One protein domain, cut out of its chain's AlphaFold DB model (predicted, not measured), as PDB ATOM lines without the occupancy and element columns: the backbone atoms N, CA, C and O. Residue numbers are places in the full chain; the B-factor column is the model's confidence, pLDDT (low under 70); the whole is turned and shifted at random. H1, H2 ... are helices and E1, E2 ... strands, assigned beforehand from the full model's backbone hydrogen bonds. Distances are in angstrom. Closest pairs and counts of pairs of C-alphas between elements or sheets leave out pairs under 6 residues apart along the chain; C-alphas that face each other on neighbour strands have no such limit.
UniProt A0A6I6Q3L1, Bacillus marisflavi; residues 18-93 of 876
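Overview. This is residues 18 to 93 of the 876 residues of a protein of Bacillus marisflavi (UniProt A0A6I6Q3L1). A strongly twisted sheet of four strands, E1, E6, E5 and E4, makes one end of this elongated model, and the two-stranded hairpin E2 and E3 makes an arm at the other end, with the tip at residues 39 to 44 sticking out. The arm begins where edge strand E1 runs on into E2, and one short helix, H1, lies on the way back from E3 to E4 and only grazes the sheet. The printed part has 76 residues with one named helix and six named strands, in the order E1, E2, E3, H1, E4, E5, E6; both sheets are antiparallel, and the class is mostly strand. The whole is loose, with a radius of gyration of the C-alphas of 15.1 A, and spans 49 by 30 by 18 A.

Along the chain. Residues 18 to 29 hold no named element. E1 is residues 30 to 32, and its C-alpha 30 stands at (143.934, 214.572, 145.338). E2 is residues 34 to 37 and E3 is residues 46 to 49. H1 is residues 55 to 60, 9.0 A long, beginning at C-alpha 55 at (144.483, 229.490, 128.394). E4 is residues 64 to 68, 13.6 A long. E5, the longest strand, is residues 71 to 79 and measures 25.8 A. E6 is residues 86 to 93, 22.9 A long, and ends at C-alpha 93 at (157.034, 205.995, 145.072).

Arrangement. E4, E5 and E6 form a meander, each strand the antiparallel neighbour of the one before, and E4 with E5 and E5 with E6 are hairpins. E6 and E5 stand at 157 degrees, with N 74 and O 91 2.8 A apart, within hydrogen-bond range. E5 and E4 stand at 153 degrees, with N 66 and O 73 within range at 3.0 A. E1 is the other neighbour of E6, antiparallel at 148 degrees, with N 31 and O 88 within range at 2.8 A. E1 runs on into E2 across a break of 1 residue, at 20 degrees. E2 and E3 are a hairpin at 156 degrees, with N 35 and O 48 within range at 2.8 A. E2 is apart from E4, E5 and E6. H1 only just is on the sheet, with 5 pairs of C-alphas within 10 A, and only grazes it with residues 58 to 59; the closest C-alphas of H1 and E5, those of Arg 58 and Tyr 79, are 7.5 A apart. In H1, 1 of 2 O i to N i+4 pairs is within hydrogen-bond range, and 2 of 3 O i to N i+3 pairs are.

Size, cuts and confidence. The two C-alphas farthest apart, those of Asp 41 and Asp 70, are 48.8 A apart. The printed part has no cut and no long link. The mean pLDDT of the printed part is 82.6, and it is under 70 at residue 18, residues 21 to 25 and residue 82.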
ATOM      1  N   ARG A  18     157.635 221.644 150.155       68.12
ATOM      2  CA  ARG A  18     158.487 221.063 151.207       68.12
ATOM      3  C   ARG A  18     158.173 221.653 152.576       68.12
ATOM      4  O   ARG A  18     158.090 220.918 153.554       68.12
ATOM      5  N   ALA A  19     157.974 222.970 152.632       73.44
ATOM      6  CA  ALA A  19     157.626 223.667 153.865       73.44
ATOM      7  C   ALA A  19     156.205 223.313 154.333       73.44
ATOM      8  O   ALA A  19     155.980 223.164 155.533       73.44
ATOM      9  N   LEU A  20     155.266 223.125 153.394       71.31
ATOM     10  CA  LEU A  20     153.874 222.765 153.691       71.31
ATOM     11  C   LEU A  20     153.767 221.439 154.458       71.31
ATOM     12  O   LEU A  20     152.974 221.329 155.387       71.31
ATOM     13  N   CYS A  21     154.591 220.458 154.090       66.81
ATOM     14  CA  CYS A  21     154.553 219.122 154.681       66.81
ATOM     15  C   CYS A  21     155.499 218.973 155.883       66.81
ATOM     16  O   CYS A  21     155.688 217.867 156.363       66.81
ATOM     17  N   LYS A  22     156.147 220.054 156.350       69.56
ATOM     18  CA  LYS A  22     157.143 220.021 157.445       69.56
ATOM     19  C   LYS A  22     158.259 218.970 157.264       69.56
ATOM     20  O   LYS A  22     158.851 218.532 158.242       69.56
ATOM     21  N   GLY A  23     158.575 218.591 156.023       64.94
ATOM     22  CA  GLY A  23     159.538 217.526 155.705       64.94
ATOM     23  C   GLY A  23     158.946 216.116 155.557       64.94
ATOM     24  O   GLY A  23     159.633 215.240 155.031       64.94
ATOM     25  N   GLU A  24     157.681 215.906 155.925       67.44
ATOM     26  CA  GLU A  24     156.958 214.640 155.756       67.44
ATOM     27  C   GLU A  24     156.440 214.450 154.316       67.44
ATOM     28  O   GLU A  24     156.388 215.384 153.499       67.44
ATOM     29  N   ASN A  25     156.049 213.215 153.989       68.38
ATOM     30  CA  ASN A  25     155.373 212.925 152.731       68.38
ATOM     31  C   ASN A  25     153.945 213.445 152.746       68.38
ATOM     32  O   ASN A  25     153.211 213.298 153.718       68.38
ATOM     33  N   LEU A  26     153.551 214.016 151.613       75.75
ATOM     34  CA  LEU A  26     152.166 214.329 151.340       75.75
ATOM     35  C   LEU A  26     151.488 213.006 150.940       75.75
ATOM     36  O   LEU A  26     151.912 212.427 149.935       75.75
ATOM     37  N   PRO A  27     150.495 212.506 151.701       79.25
ATOM     38  CA  PRO A  27     149.830 211.243 151.391       79.25
ATOM     39  C   PRO A  27     149.341 211.186 149.944       79.25
ATOM     40  O   PRO A  27     148.945 212.209 149.379       79.25
ATOM     41  N   GLU A  28     149.354 209.997 149.347       86.44
ATOM     42  CA  GLU A  28     148.790 209.774 148.017       86.44
ATOM     43  C   GLU A  28     147.293 210.097 148.013       86.44
ATOM     44  O   GLU A  28     146.479 209.336 148.525       86.44
ATOM     45  N   ASP A  29     146.947 211.255 147.453       86.88
ATOM     46  CA  ASP A  29     145.571 211.728 147.330       86.88
ATOM     47  C   ASP A  29     145.473 212.872 146.297       86.88
ATOM     48  O   ASP A  29     146.453 213.290 145.660       86.88
ATOM     49  N   ILE A  30     144.260 213.391 146.122       88.94
ATOM     50  CA  ILE A  30     143.934 214.572 145.338       88.94
ATOM     51  C   ILE A  30     143.757 215.763 146.281       88.94
ATOM     52  O   ILE A  30     142.777 215.876 147.009       88.94
ATOM     53  N   TYR A  31     144.665 216.726 146.172       88.12
ATOM     54  CA  TYR A  31     144.640 217.946 146.969       88.12
ATOM     55  C   TYR A  31     143.999 219.087 146.192       88.12
ATOM     56  O   TYR A  31     144.395 219.402 145.064       88.12
ATOM     57  N   ASP A  32     143.036 219.753 146.818       88.81
ATOM     58  CA  ASP A  32     142.376 220.932 146.274       88.81
ATOM     59  C   ASP A  32     142.952 222.227 146.845       88.81
ATOM     60  O   ASP A  32     143.305 222.313 148.019       88.81
ATOM     61  N   LEU A  33     143.017 223.264 146.007       86.56
ATOM     62  CA  LEU A  33     143.514 224.574 146.416       86.56
ATOM     63  C   LEU A  33     142.366 225.562 146.635       86.56
ATOM     64  O   LEU A  33     141.584 225.836 145.718       86.56
ATOM     65  N   PHE A  34     142.321 226.165 147.820       88.25
ATOM     66  CA  PHE A  34     141.334 227.175 148.197       88.25
ATOM     67  C   PHE A  34     142.001 228.481 148.642       88.25
ATOM     68  O   PHE A  34     143.074 228.479 149.239       88.25
ATOM     69  N   LEU A  35     141.339 229.603 148.364       86.94
ATOM     70  CA  LEU A  35     141.625 230.910 148.947       86.94
ATOM     71  C   LEU A  35     140.582 231.182 150.025       86.94
ATOM     72  O   LEU A  35     139.390 231.236 149.721       86.94
ATOM     73  N   LYS A  36     141.029 231.371 151.265       89.50
ATOM     74  CA  LYS A  36     140.198 231.898 152.348       89.50
ATOM     75  C   LYS A  36     140.286 233.424 152.307       89.50
ATOM     76  O   LYS A  36     141.379 233.974 152.403       89.50
ATOM     77  N   LEU A  37     139.156 234.088 152.099       86.25
ATOM     78  CA  LEU A  37     139.048 235.541 152.010       86.25
ATOM     79  C   LEU A  37     138.318 236.065 153.244       86.25
ATOM     80  O   LEU A  37     137.161 235.717 153.471       86.25
ATOM     81  N   GLU A  38     138.980 236.923 154.004       88.19
ATOM     82  CA  GLU A  38     138.366 237.682 155.093       88.19
ATOM     83  C   GLU A  38     137.933 239.032 154.517       88.19
ATOM     84  O   GLU A  38     138.756 239.805 154.021       88.19
ATOM     85  N   LEU A  39     136.620 239.262 154.460       83.88
ATOM     86  CA  LEU A  39     136.028 240.454 153.857       83.88
ATOM     87  C   LEU A  39     135.508 241.354 154.975       83.88
ATOM     88  O   LEU A  39     134.805 240.874 155.854       83.88
ATOM     89  N   HIS A  40     135.817 242.648 154.905       80.50
ATOM     90  CA  HIS A  40     135.502 243.623 155.957       80.50
ATOM     91  C   HIS A  40     134.021 243.617 156.393       80.50
ATOM     92  O   HIS A  40     133.739 243.758 157.576       80.50
ATOM     93  N   ASP A  41     133.091 243.393 155.457       84.06
ATOM     94  CA  ASP A  41     131.640 243.464 155.706       84.06
ATOM     95  C   ASP A  41     130.956 242.083 155.821       84.06
ATOM     96  O   ASP A  41     129.733 241.986 155.727       84.06
ATOM     97  N   TYR A  42     131.722 240.994 155.976       76.06
ATOM     98  CA  TYR A  42     131.186 239.641 156.171       76.06
ATOM     99  C   TYR A  42     131.778 239.012 157.435       76.06
ATOM    100  O   TYR A  42     132.994 238.920 157.572       76.06
ATOM    101  N   TYR A  43     130.913 238.522 158.328       81.94
ATOM    102  CA  TYR A  43     131.328 237.856 159.568       81.94
ATOM    103  C   TYR A  43     132.009 236.502 159.329       81.94
ATOM    104  O   TYR A  43     132.863 236.095 160.114       81.94
ATOM    105  N   GLU A  44     131.666 235.812 158.237       88.25
ATOM    106  CA  GLU A  44     132.246 234.514 157.896       88.25
ATOM    107  C   GLU A  44     133.284 234.617 156.767       88.25
ATOM    108  O   GLU A  44     133.031 235.262 155.739       88.25
ATOM    109  N   PRO A  45     134.444 233.944 156.896       87.19
ATOM    110  CA  PRO A  45     135.430 233.877 155.829       87.19
ATOM    111  C   PRO A  45     134.865 233.200 154.582       87.19
ATOM    112  O   PRO A  45     134.339 232.088 154.625       87.19
ATOM    113  N   LYS A  46     135.067 233.821 153.423       84.75
ATOM    114  CA  LYS A  46     134.647 233.252 152.146       84.75
ATOM    115  C   LYS A  46     135.726 232.332 151.587       84.75
ATOM    116  O   LYS A  46     136.822 232.783 151.261       84.75
ATOM    117  N   ILE A  47     135.400 231.057 151.397       87.75
ATOM    118  CA  ILE A  47     136.303 230.077 150.785       87.75
ATOM    119  C   ILE A  47     136.041 230.007 149.276       87.75
ATOM    120  O   ILE A  47     134.927 229.744 148.821       87.75
ATOM    121  N   VAL A  48     137.076 230.243 148.470       86.69
ATOM    122  CA  VAL A  48     136.998 230.223 147.005       86.69
ATOM    123  C   VAL A  48     137.998 229.219 146.450       86.69
ATOM    124  O   VAL A  48     139.205 229.387 146.593       86.69
ATOM    125  N   ARG A  49     137.510 228.186 145.761       88.94
ATOM    126  CA  ARG A  49     138.384 227.217 145.089       88.94
ATOM    127  C   ARG A  49     139.139 227.881 143.935       88.94
ATOM    128  O   ARG A  49     138.539 228.556 143.095       88.94
ATOM    129  N   VAL A  50     140.455 227.684 143.885       88.44
ATOM    130  CA  VAL A  50     141.316 228.245 142.839       88.44
ATOM    131  C   VAL A  50     141.046 227.520 141.526       88.44
ATOM    132  O   VAL A  50     141.034 226.293 141.461       88.44
ATOM    133  N   GLY A  51     140.825 228.269 140.449       87.06
ATOM    134  CA  GLY A  51     140.430 227.676 139.178       87.06
ATOM    135  C   GLY A  51     140.278 228.678 138.048       87.06
ATOM    136  O   GLY A  51     140.727 229.819 138.127       87.06
ATOM    137  N   ARG A  52     139.627 228.228 136.972       82.94
ATOM    138  CA  ARG A  52     139.346 229.008 135.752       82.94
ATOM    139  C   ARG A  52     140.604 229.681 135.182       82.94
ATOM    140  O   ARG A  52     140.592 230.880 134.897       82.94
ATOM    141  N   PRO A  53     141.688 228.918 134.971       83.38
ATOM    142  CA  PRO A  53     142.942 229.475 134.488       83.38
ATOM    143  C   PRO A  53     142.767 230.120 133.111       83.38
ATOM    144  O   PRO A  53     142.022 229.624 132.254       83.38
ATOM    145  N   ALA A  54     143.541 231.177 132.858       80.31
ATOM    146  CA  ALA A  54     143.765 231.658 131.502       80.31
ATOM    147  C   ALA A  54     144.320 230.517 130.629       80.31
ATOM    148  O   ALA A  54     145.022 229.635 131.123       80.31
ATOM    149  N   PHE A  55     144.064 230.555 129.317       71.62
ATOM    150  CA  PHE A  55     144.483 229.490 128.394       71.62
ATOM    151  C   PHE A  55     145.963 229.122 128.561       71.62
ATOM    152  O   PHE A  55     146.276 227.956 128.757       71.62
ATOM    153  N   LYS A  56     146.869 230.112 128.596       74.38
ATOM    154  CA  LYS A  56     148.308 229.873 128.817       74.38
ATOM    155  C   LYS A  56     148.588 229.129 130.134       74.38
ATOM    156  O   LYS A  56     149.413 228.223 130.144       74.38
ATOM    157  N   GLY A  57     147.862 229.448 131.208       75.62
ATOM    158  CA  GLY A  57     147.991 228.787 132.513       75.62
ATOM    159  C   GLY A  57     147.632 227.297 132.495       75.62
ATOM    160  O   GLY A  57     148.223 226.525 133.241       75.62
ATOM    161  N   ARG A  58     146.745 226.859 131.587       74.31
ATOM    162  CA  ARG A  58     146.411 225.429 131.407       74.31
ATOM    163  C   ARG A  58     147.561 224.607 130.818       74.31
ATOM    164  O   ARG A  58     147.695 223.422 131.121       74.31
ATOM    165  N   PHE A  59     148.383 225.216 129.961       72.94
ATOM    166  CA  PHE A  59     149.447 224.508 129.234       72.94
ATOM    167  C   PHE A  59     150.834 224.672 129.854       72.94
ATOM    168  O   PHE A  59     151.679 223.809 129.635       72.94
ATOM    169  N   LEU A  60     151.067 225.750 130.607       79.12
ATOM    170  CA  LEU A  60     152.375 226.060 131.195       79.12
ATOM    171  C   LEU A  60     152.619 225.405 132.559       79.12
ATOM    172  O   LEU A  60     153.752 225.426 133.034       79.12
ATOM    173  N   ILE A  61     151.586 224.832 133.182       81.50
ATOM    174  CA  ILE A  61     151.728 224.176 134.479       81.50
ATOM    175  C   ILE A  61     152.574 222.899 134.350       81.50
ATOM    176  O   ILE A  61     152.391 222.109 133.416       81.50
ATOM    177  N   LYS A  62     153.536 222.730 135.260       84.38
ATOM    178  CA  LYS A  62     154.491 221.615 135.284       84.38
ATOM    179  C   LYS A  62     154.294 220.806 136.557       84.38
ATOM    180  O   LYS A  62     153.998 221.375 137.601       84.38
ATOM    181  N   ASN A  63     154.487 219.498 136.456       88.06
ATOM    182  CA  ASN A  63     154.614 218.642 137.624       88.06
ATOM    183  C   ASN A  63     155.954 218.888 138.326       88.06
ATOM    184  O   ASN A  63     156.916 219.365 137.717       88.06
ATOM    185  N   THR A  64     156.007 218.535 139.602       87.50
ATOM    186  CA  THR A  64     157.234 218.538 140.399       87.50
ATOM    187  C   THR A  64     157.334 217.235 141.185       87.50
ATOM    188  O   THR A  64     156.382 216.459 141.239       87.50
ATOM    189  N   SER A  65     158.499 216.967 141.753       86.31
ATOM    190  CA  SER A  65     158.718 215.834 142.644       86.31
ATOM    191  C   SER A  65     159.692 216.236 143.737       86.31
ATOM    192  O   SER A  65     160.651 216.961 143.448       86.31
ATOM    193  N   TYR A  66     159.499 215.738 144.949       82.12
ATOM    194  CA  TYR A  66     160.441 215.953 146.041       82.12
ATOM    195  C   TYR A  66     160.693 214.649 146.815       82.12
ATOM    196  O   TYR A  66     159.790 213.818 146.907       82.12
ATOM    197  N   PRO A  67     161.927 214.437 147.303       78.75
ATOM    198  CA  PRO A  67     162.259 213.290 148.140       78.75
ATOM    199  C   PRO A  67     161.839 213.521 149.599       78.75
ATOM    200  O   PRO A  67     161.909 214.655 150.075       78.75
ATOM    201  N   SER A  68     161.479 212.443 150.293       71.75
ATOM    202  CA  SER A  68     161.318 212.362 151.751       71.75
ATOM    203  C   SER A  68     161.755 210.960 152.187       71.75
ATOM    204  O   SER A  68     161.230 209.972 151.674       71.75
ATOM    205  N   ASP A  69     162.772 210.878 153.045       75.81
ATOM    206  CA  ASP A  69     163.427 209.634 153.477       75.81
ATOM    207  C   ASP A  69     163.706 208.647 152.317       75.81
ATOM    208  O   ASP A  69     164.544 208.927 151.446       75.81
ATOM    209  N   ASP A  70     162.982 207.522 152.279       82.25
ATOM    210  CA  ASP A  70     163.102 206.445 151.283       82.25
ATOM    211  C   ASP A  70     162.086 206.529 150.126       82.25
ATOM    212  O   ASP A  70     162.131 205.724 149.184       82.25
ATOM    213  N   ASN A  71     161.202 207.529 150.144       87.38
ATOM    214  CA  ASN A  71     160.127 207.717 149.176       87.38
ATOM    215  C   ASN A  71     160.242 209.059 148.426       87.38
ATOM    216  O   ASN A  71     160.970 209.987 148.784       87.38
ATOM    217  N   ILE A  72     159.539 209.153 147.303       89.12
ATOM    218  CA  ILE A  72     159.473 210.330 146.445       89.12
ATOM    219  C   ILE A  72     158.012 210.606 146.123       89.12
ATOM    220  O   ILE A  72     157.328 209.770 145.529       89.12
ATOM    221  N   SER A  73     157.580 211.821 146.449       89.12
ATOM    222  CA  SER A  73     156.243 212.323 146.152       89.12
ATOM    223  C   SER A  73     156.257 213.093 144.831       89.12
ATOM    224  O   SER A  73     156.970 214.090 144.676       89.12
ATOM    225  N   ILE A  74     155.485 212.631 143.844       91.19
ATOM    226  CA  ILE A  74     155.263 213.308 142.561       91.19
ATOM    227  C   ILE A  74     153.978 214.122 142.669       91.19
ATOM    228  O   ILE A  74     152.901 213.556 142.787       91.19
ATOM    229  N   ILE A  75     154.079 215.441 142.531       90.06
ATOM    230  CA  ILE A  75     152.931 216.347 142.536       90.06
ATOM    231  C   ILE A  75     152.575 216.695 141.089       90.06
ATOM    232  O   ILE A  75     153.314 217.411 140.397       90.06
ATOM    233  N   ASN A  76     151.438 216.189 140.618       91.31
ATOM    234  CA  ASN A  76     150.917 216.410 139.274       91.31
ATOM    235  C   ASN A  76     149.727 217.387 139.308       91.31
ATOM    236  O   ASN A  76     148.606 216.990 139.626       91.31
ATOM    237  N   PRO A  77     149.927 218.668 138.966       89.69
ATOM    238  CA  PRO A  77     148.829 219.615 138.901       89.69
ATOM    239  C   PRO A  77     147.955 219.372 137.667       89.69
ATOM    240  O   PRO A  77     148.452 219.265 136.540       89.69
ATOM    241  N   TYR A  78     146.642 219.378 137.864       86.56
ATOM    242  CA  TYR A  78     145.654 219.262 136.798       86.56
ATOM    243  C   TYR A  78     144.449 220.174 137.053       86.56
ATOM    244  O   TYR A  78     144.276 220.728 138.136       86.56
ATOM    245  N   TYR A  79     143.630 220.376 136.020       85.94
ATOM    246  CA  TYR A  79     142.392 221.139 136.141       85.94
ATOM    247  C   TYR A  79     141.189 220.208 136.031       85.94
ATOM    248  O   TYR A  79     141.102 219.429 135.083       85.94
ATOM    249  N   THR A  80     140.246 220.317 136.965       81.19
ATOM    250  CA  THR A  80     139.041 219.483 136.976       81.19
ATOM    251  C   THR A  80     138.170 219.749 135.750       81.19
ATOM    252  O   THR A  80     137.989 220.889 135.316       81.19
ATOM    253  N   PHE A  81     137.577 218.697 135.197       70.50
ATOM    254  CA  PHE A  81     136.844 218.775 133.933       70.50
ATOM    255  C   PHE A  81     135.595 219.684 133.986       70.50
ATOM    256  O   PHE A  81     135.369 220.461 133.058       70.50
ATOM    257  N   LYS A  82     134.794 219.654 135.072       68.94
ATOM    258  CA  LYS A  82     133.550 220.458 135.184       68.94
ATOM    259  C   LYS A  82     133.813 221.940 135.437       68.94
ATOM    260  O   LYS A  82     133.278 222.795 134.734       68.94
ATOM    261  N   ALA A  83     134.597 222.243 136.468       73.12
ATOM    262  CA  ALA A  83     134.757 223.602 136.984       73.12
ATOM    263  C   ALA A  83     136.082 224.260 136.564       73.12
ATOM    264  O   ALA A  83     136.257 225.466 136.752       73.12
ATOM    265  N   SER A  84     136.999 223.495 135.953       81.06
ATOM    266  CA  SER A  84     138.377 223.924 135.688       81.06
ATOM    267  C   SER A  84     139.074 224.417 136.960       81.06
ATOM    268  O   SER A  84     139.793 225.417 136.914       81.06
ATOM    269  N   ASN A  85     138.827 223.746 138.088       88.62
ATOM    270  CA  ASN A  85     139.493 224.027 139.359       88.62
ATOM    271  C   ASN A  85     140.878 223.392 139.359       88.62
ATOM    272  O   ASN A  85     141.034 222.311 138.803       88.62
ATOM    273  N   LEU A  86     141.863 224.070 139.937       89.31
ATOM    274  CA  LEU A  86     143.208 223.536 140.096       89.31
ATOM    275  C   LEU A  86     143.215 222.524 141.245       89.31
ATOM    276  O   LEU A  86     142.810 222.857 142.359       89.31
ATOM    277  N   SER A  87     143.711 221.328 140.953       90.44
ATOM    278  CA  SER A  87     143.917 220.244 141.912       90.44
ATOM    279  C   SER A  87     145.296 219.623 141.683       90.44
ATOM    280  O   SER A  87     145.867 219.738 140.592       90.44
ATOM    281  N   PHE A  88     145.836 218.964 142.701       89.62
ATOM    282  CA  PHE A  88     147.123 218.281 142.653       89.62
ATOM    283  C   PHE A  88     146.908 216.799 142.921       89.62
ATOM    284  O   PHE A  88     146.451 216.424 143.990       89.62
ATOM    285  N   GLU A  89     147.221 215.967 141.939       91.06
ATOM    286  CA  GLU A  89     147.246 214.516 142.100       91.06
ATOM    287  C   GLU A  89     148.649 214.121 142.564       91.06
ATOM    288  O   GLU A  89     149.639 214.449 141.896       91.06
ATOM    289  N   VAL A  90     148.738 213.490 143.729       90.62
ATOM    290  CA  VAL A  90     150.007 213.178 144.387       90.62
ATOM    291  C   VAL A  90     150.237 211.682 144.324       90.62
ATOM    292  O   VAL A  90     149.347 210.913 144.653       90.62
ATOM    293  N   TYR A  91     151.426 211.285 143.878       90.56
ATOM    294  CA  TYR A  91     151.823 209.884 143.800       90.56
ATOM    295  C   TYR A  91     153.053 209.637 144.655       90.56
ATOM    296  O   TYR A  91     154.071 210.305 144.457       90.56
ATOM    297  N   GLU A  92     153.004 208.626 145.509       90.31
ATOM    298  CA  GLU A  92     154.147 208.202 146.313       90.31
ATOM    299  C   GLU A  92     154.866 207.011 145.666       90.31
ATOM    300  O   GLU A  92     154.243 206.047 145.217       90.31
ATOM    301  N   TYR A  93     156.194 207.066 145.602       91.25
ATOM    302  CA  TYR A  93     157.034 205.995 145.072       91.25
ATOM    303  C   TYR A  93     158.218 205.730 145.986       91.25
ATOM    304  O   TYR A  93     158.897 206.674 146.375       91.25
TER     305      TYR A  93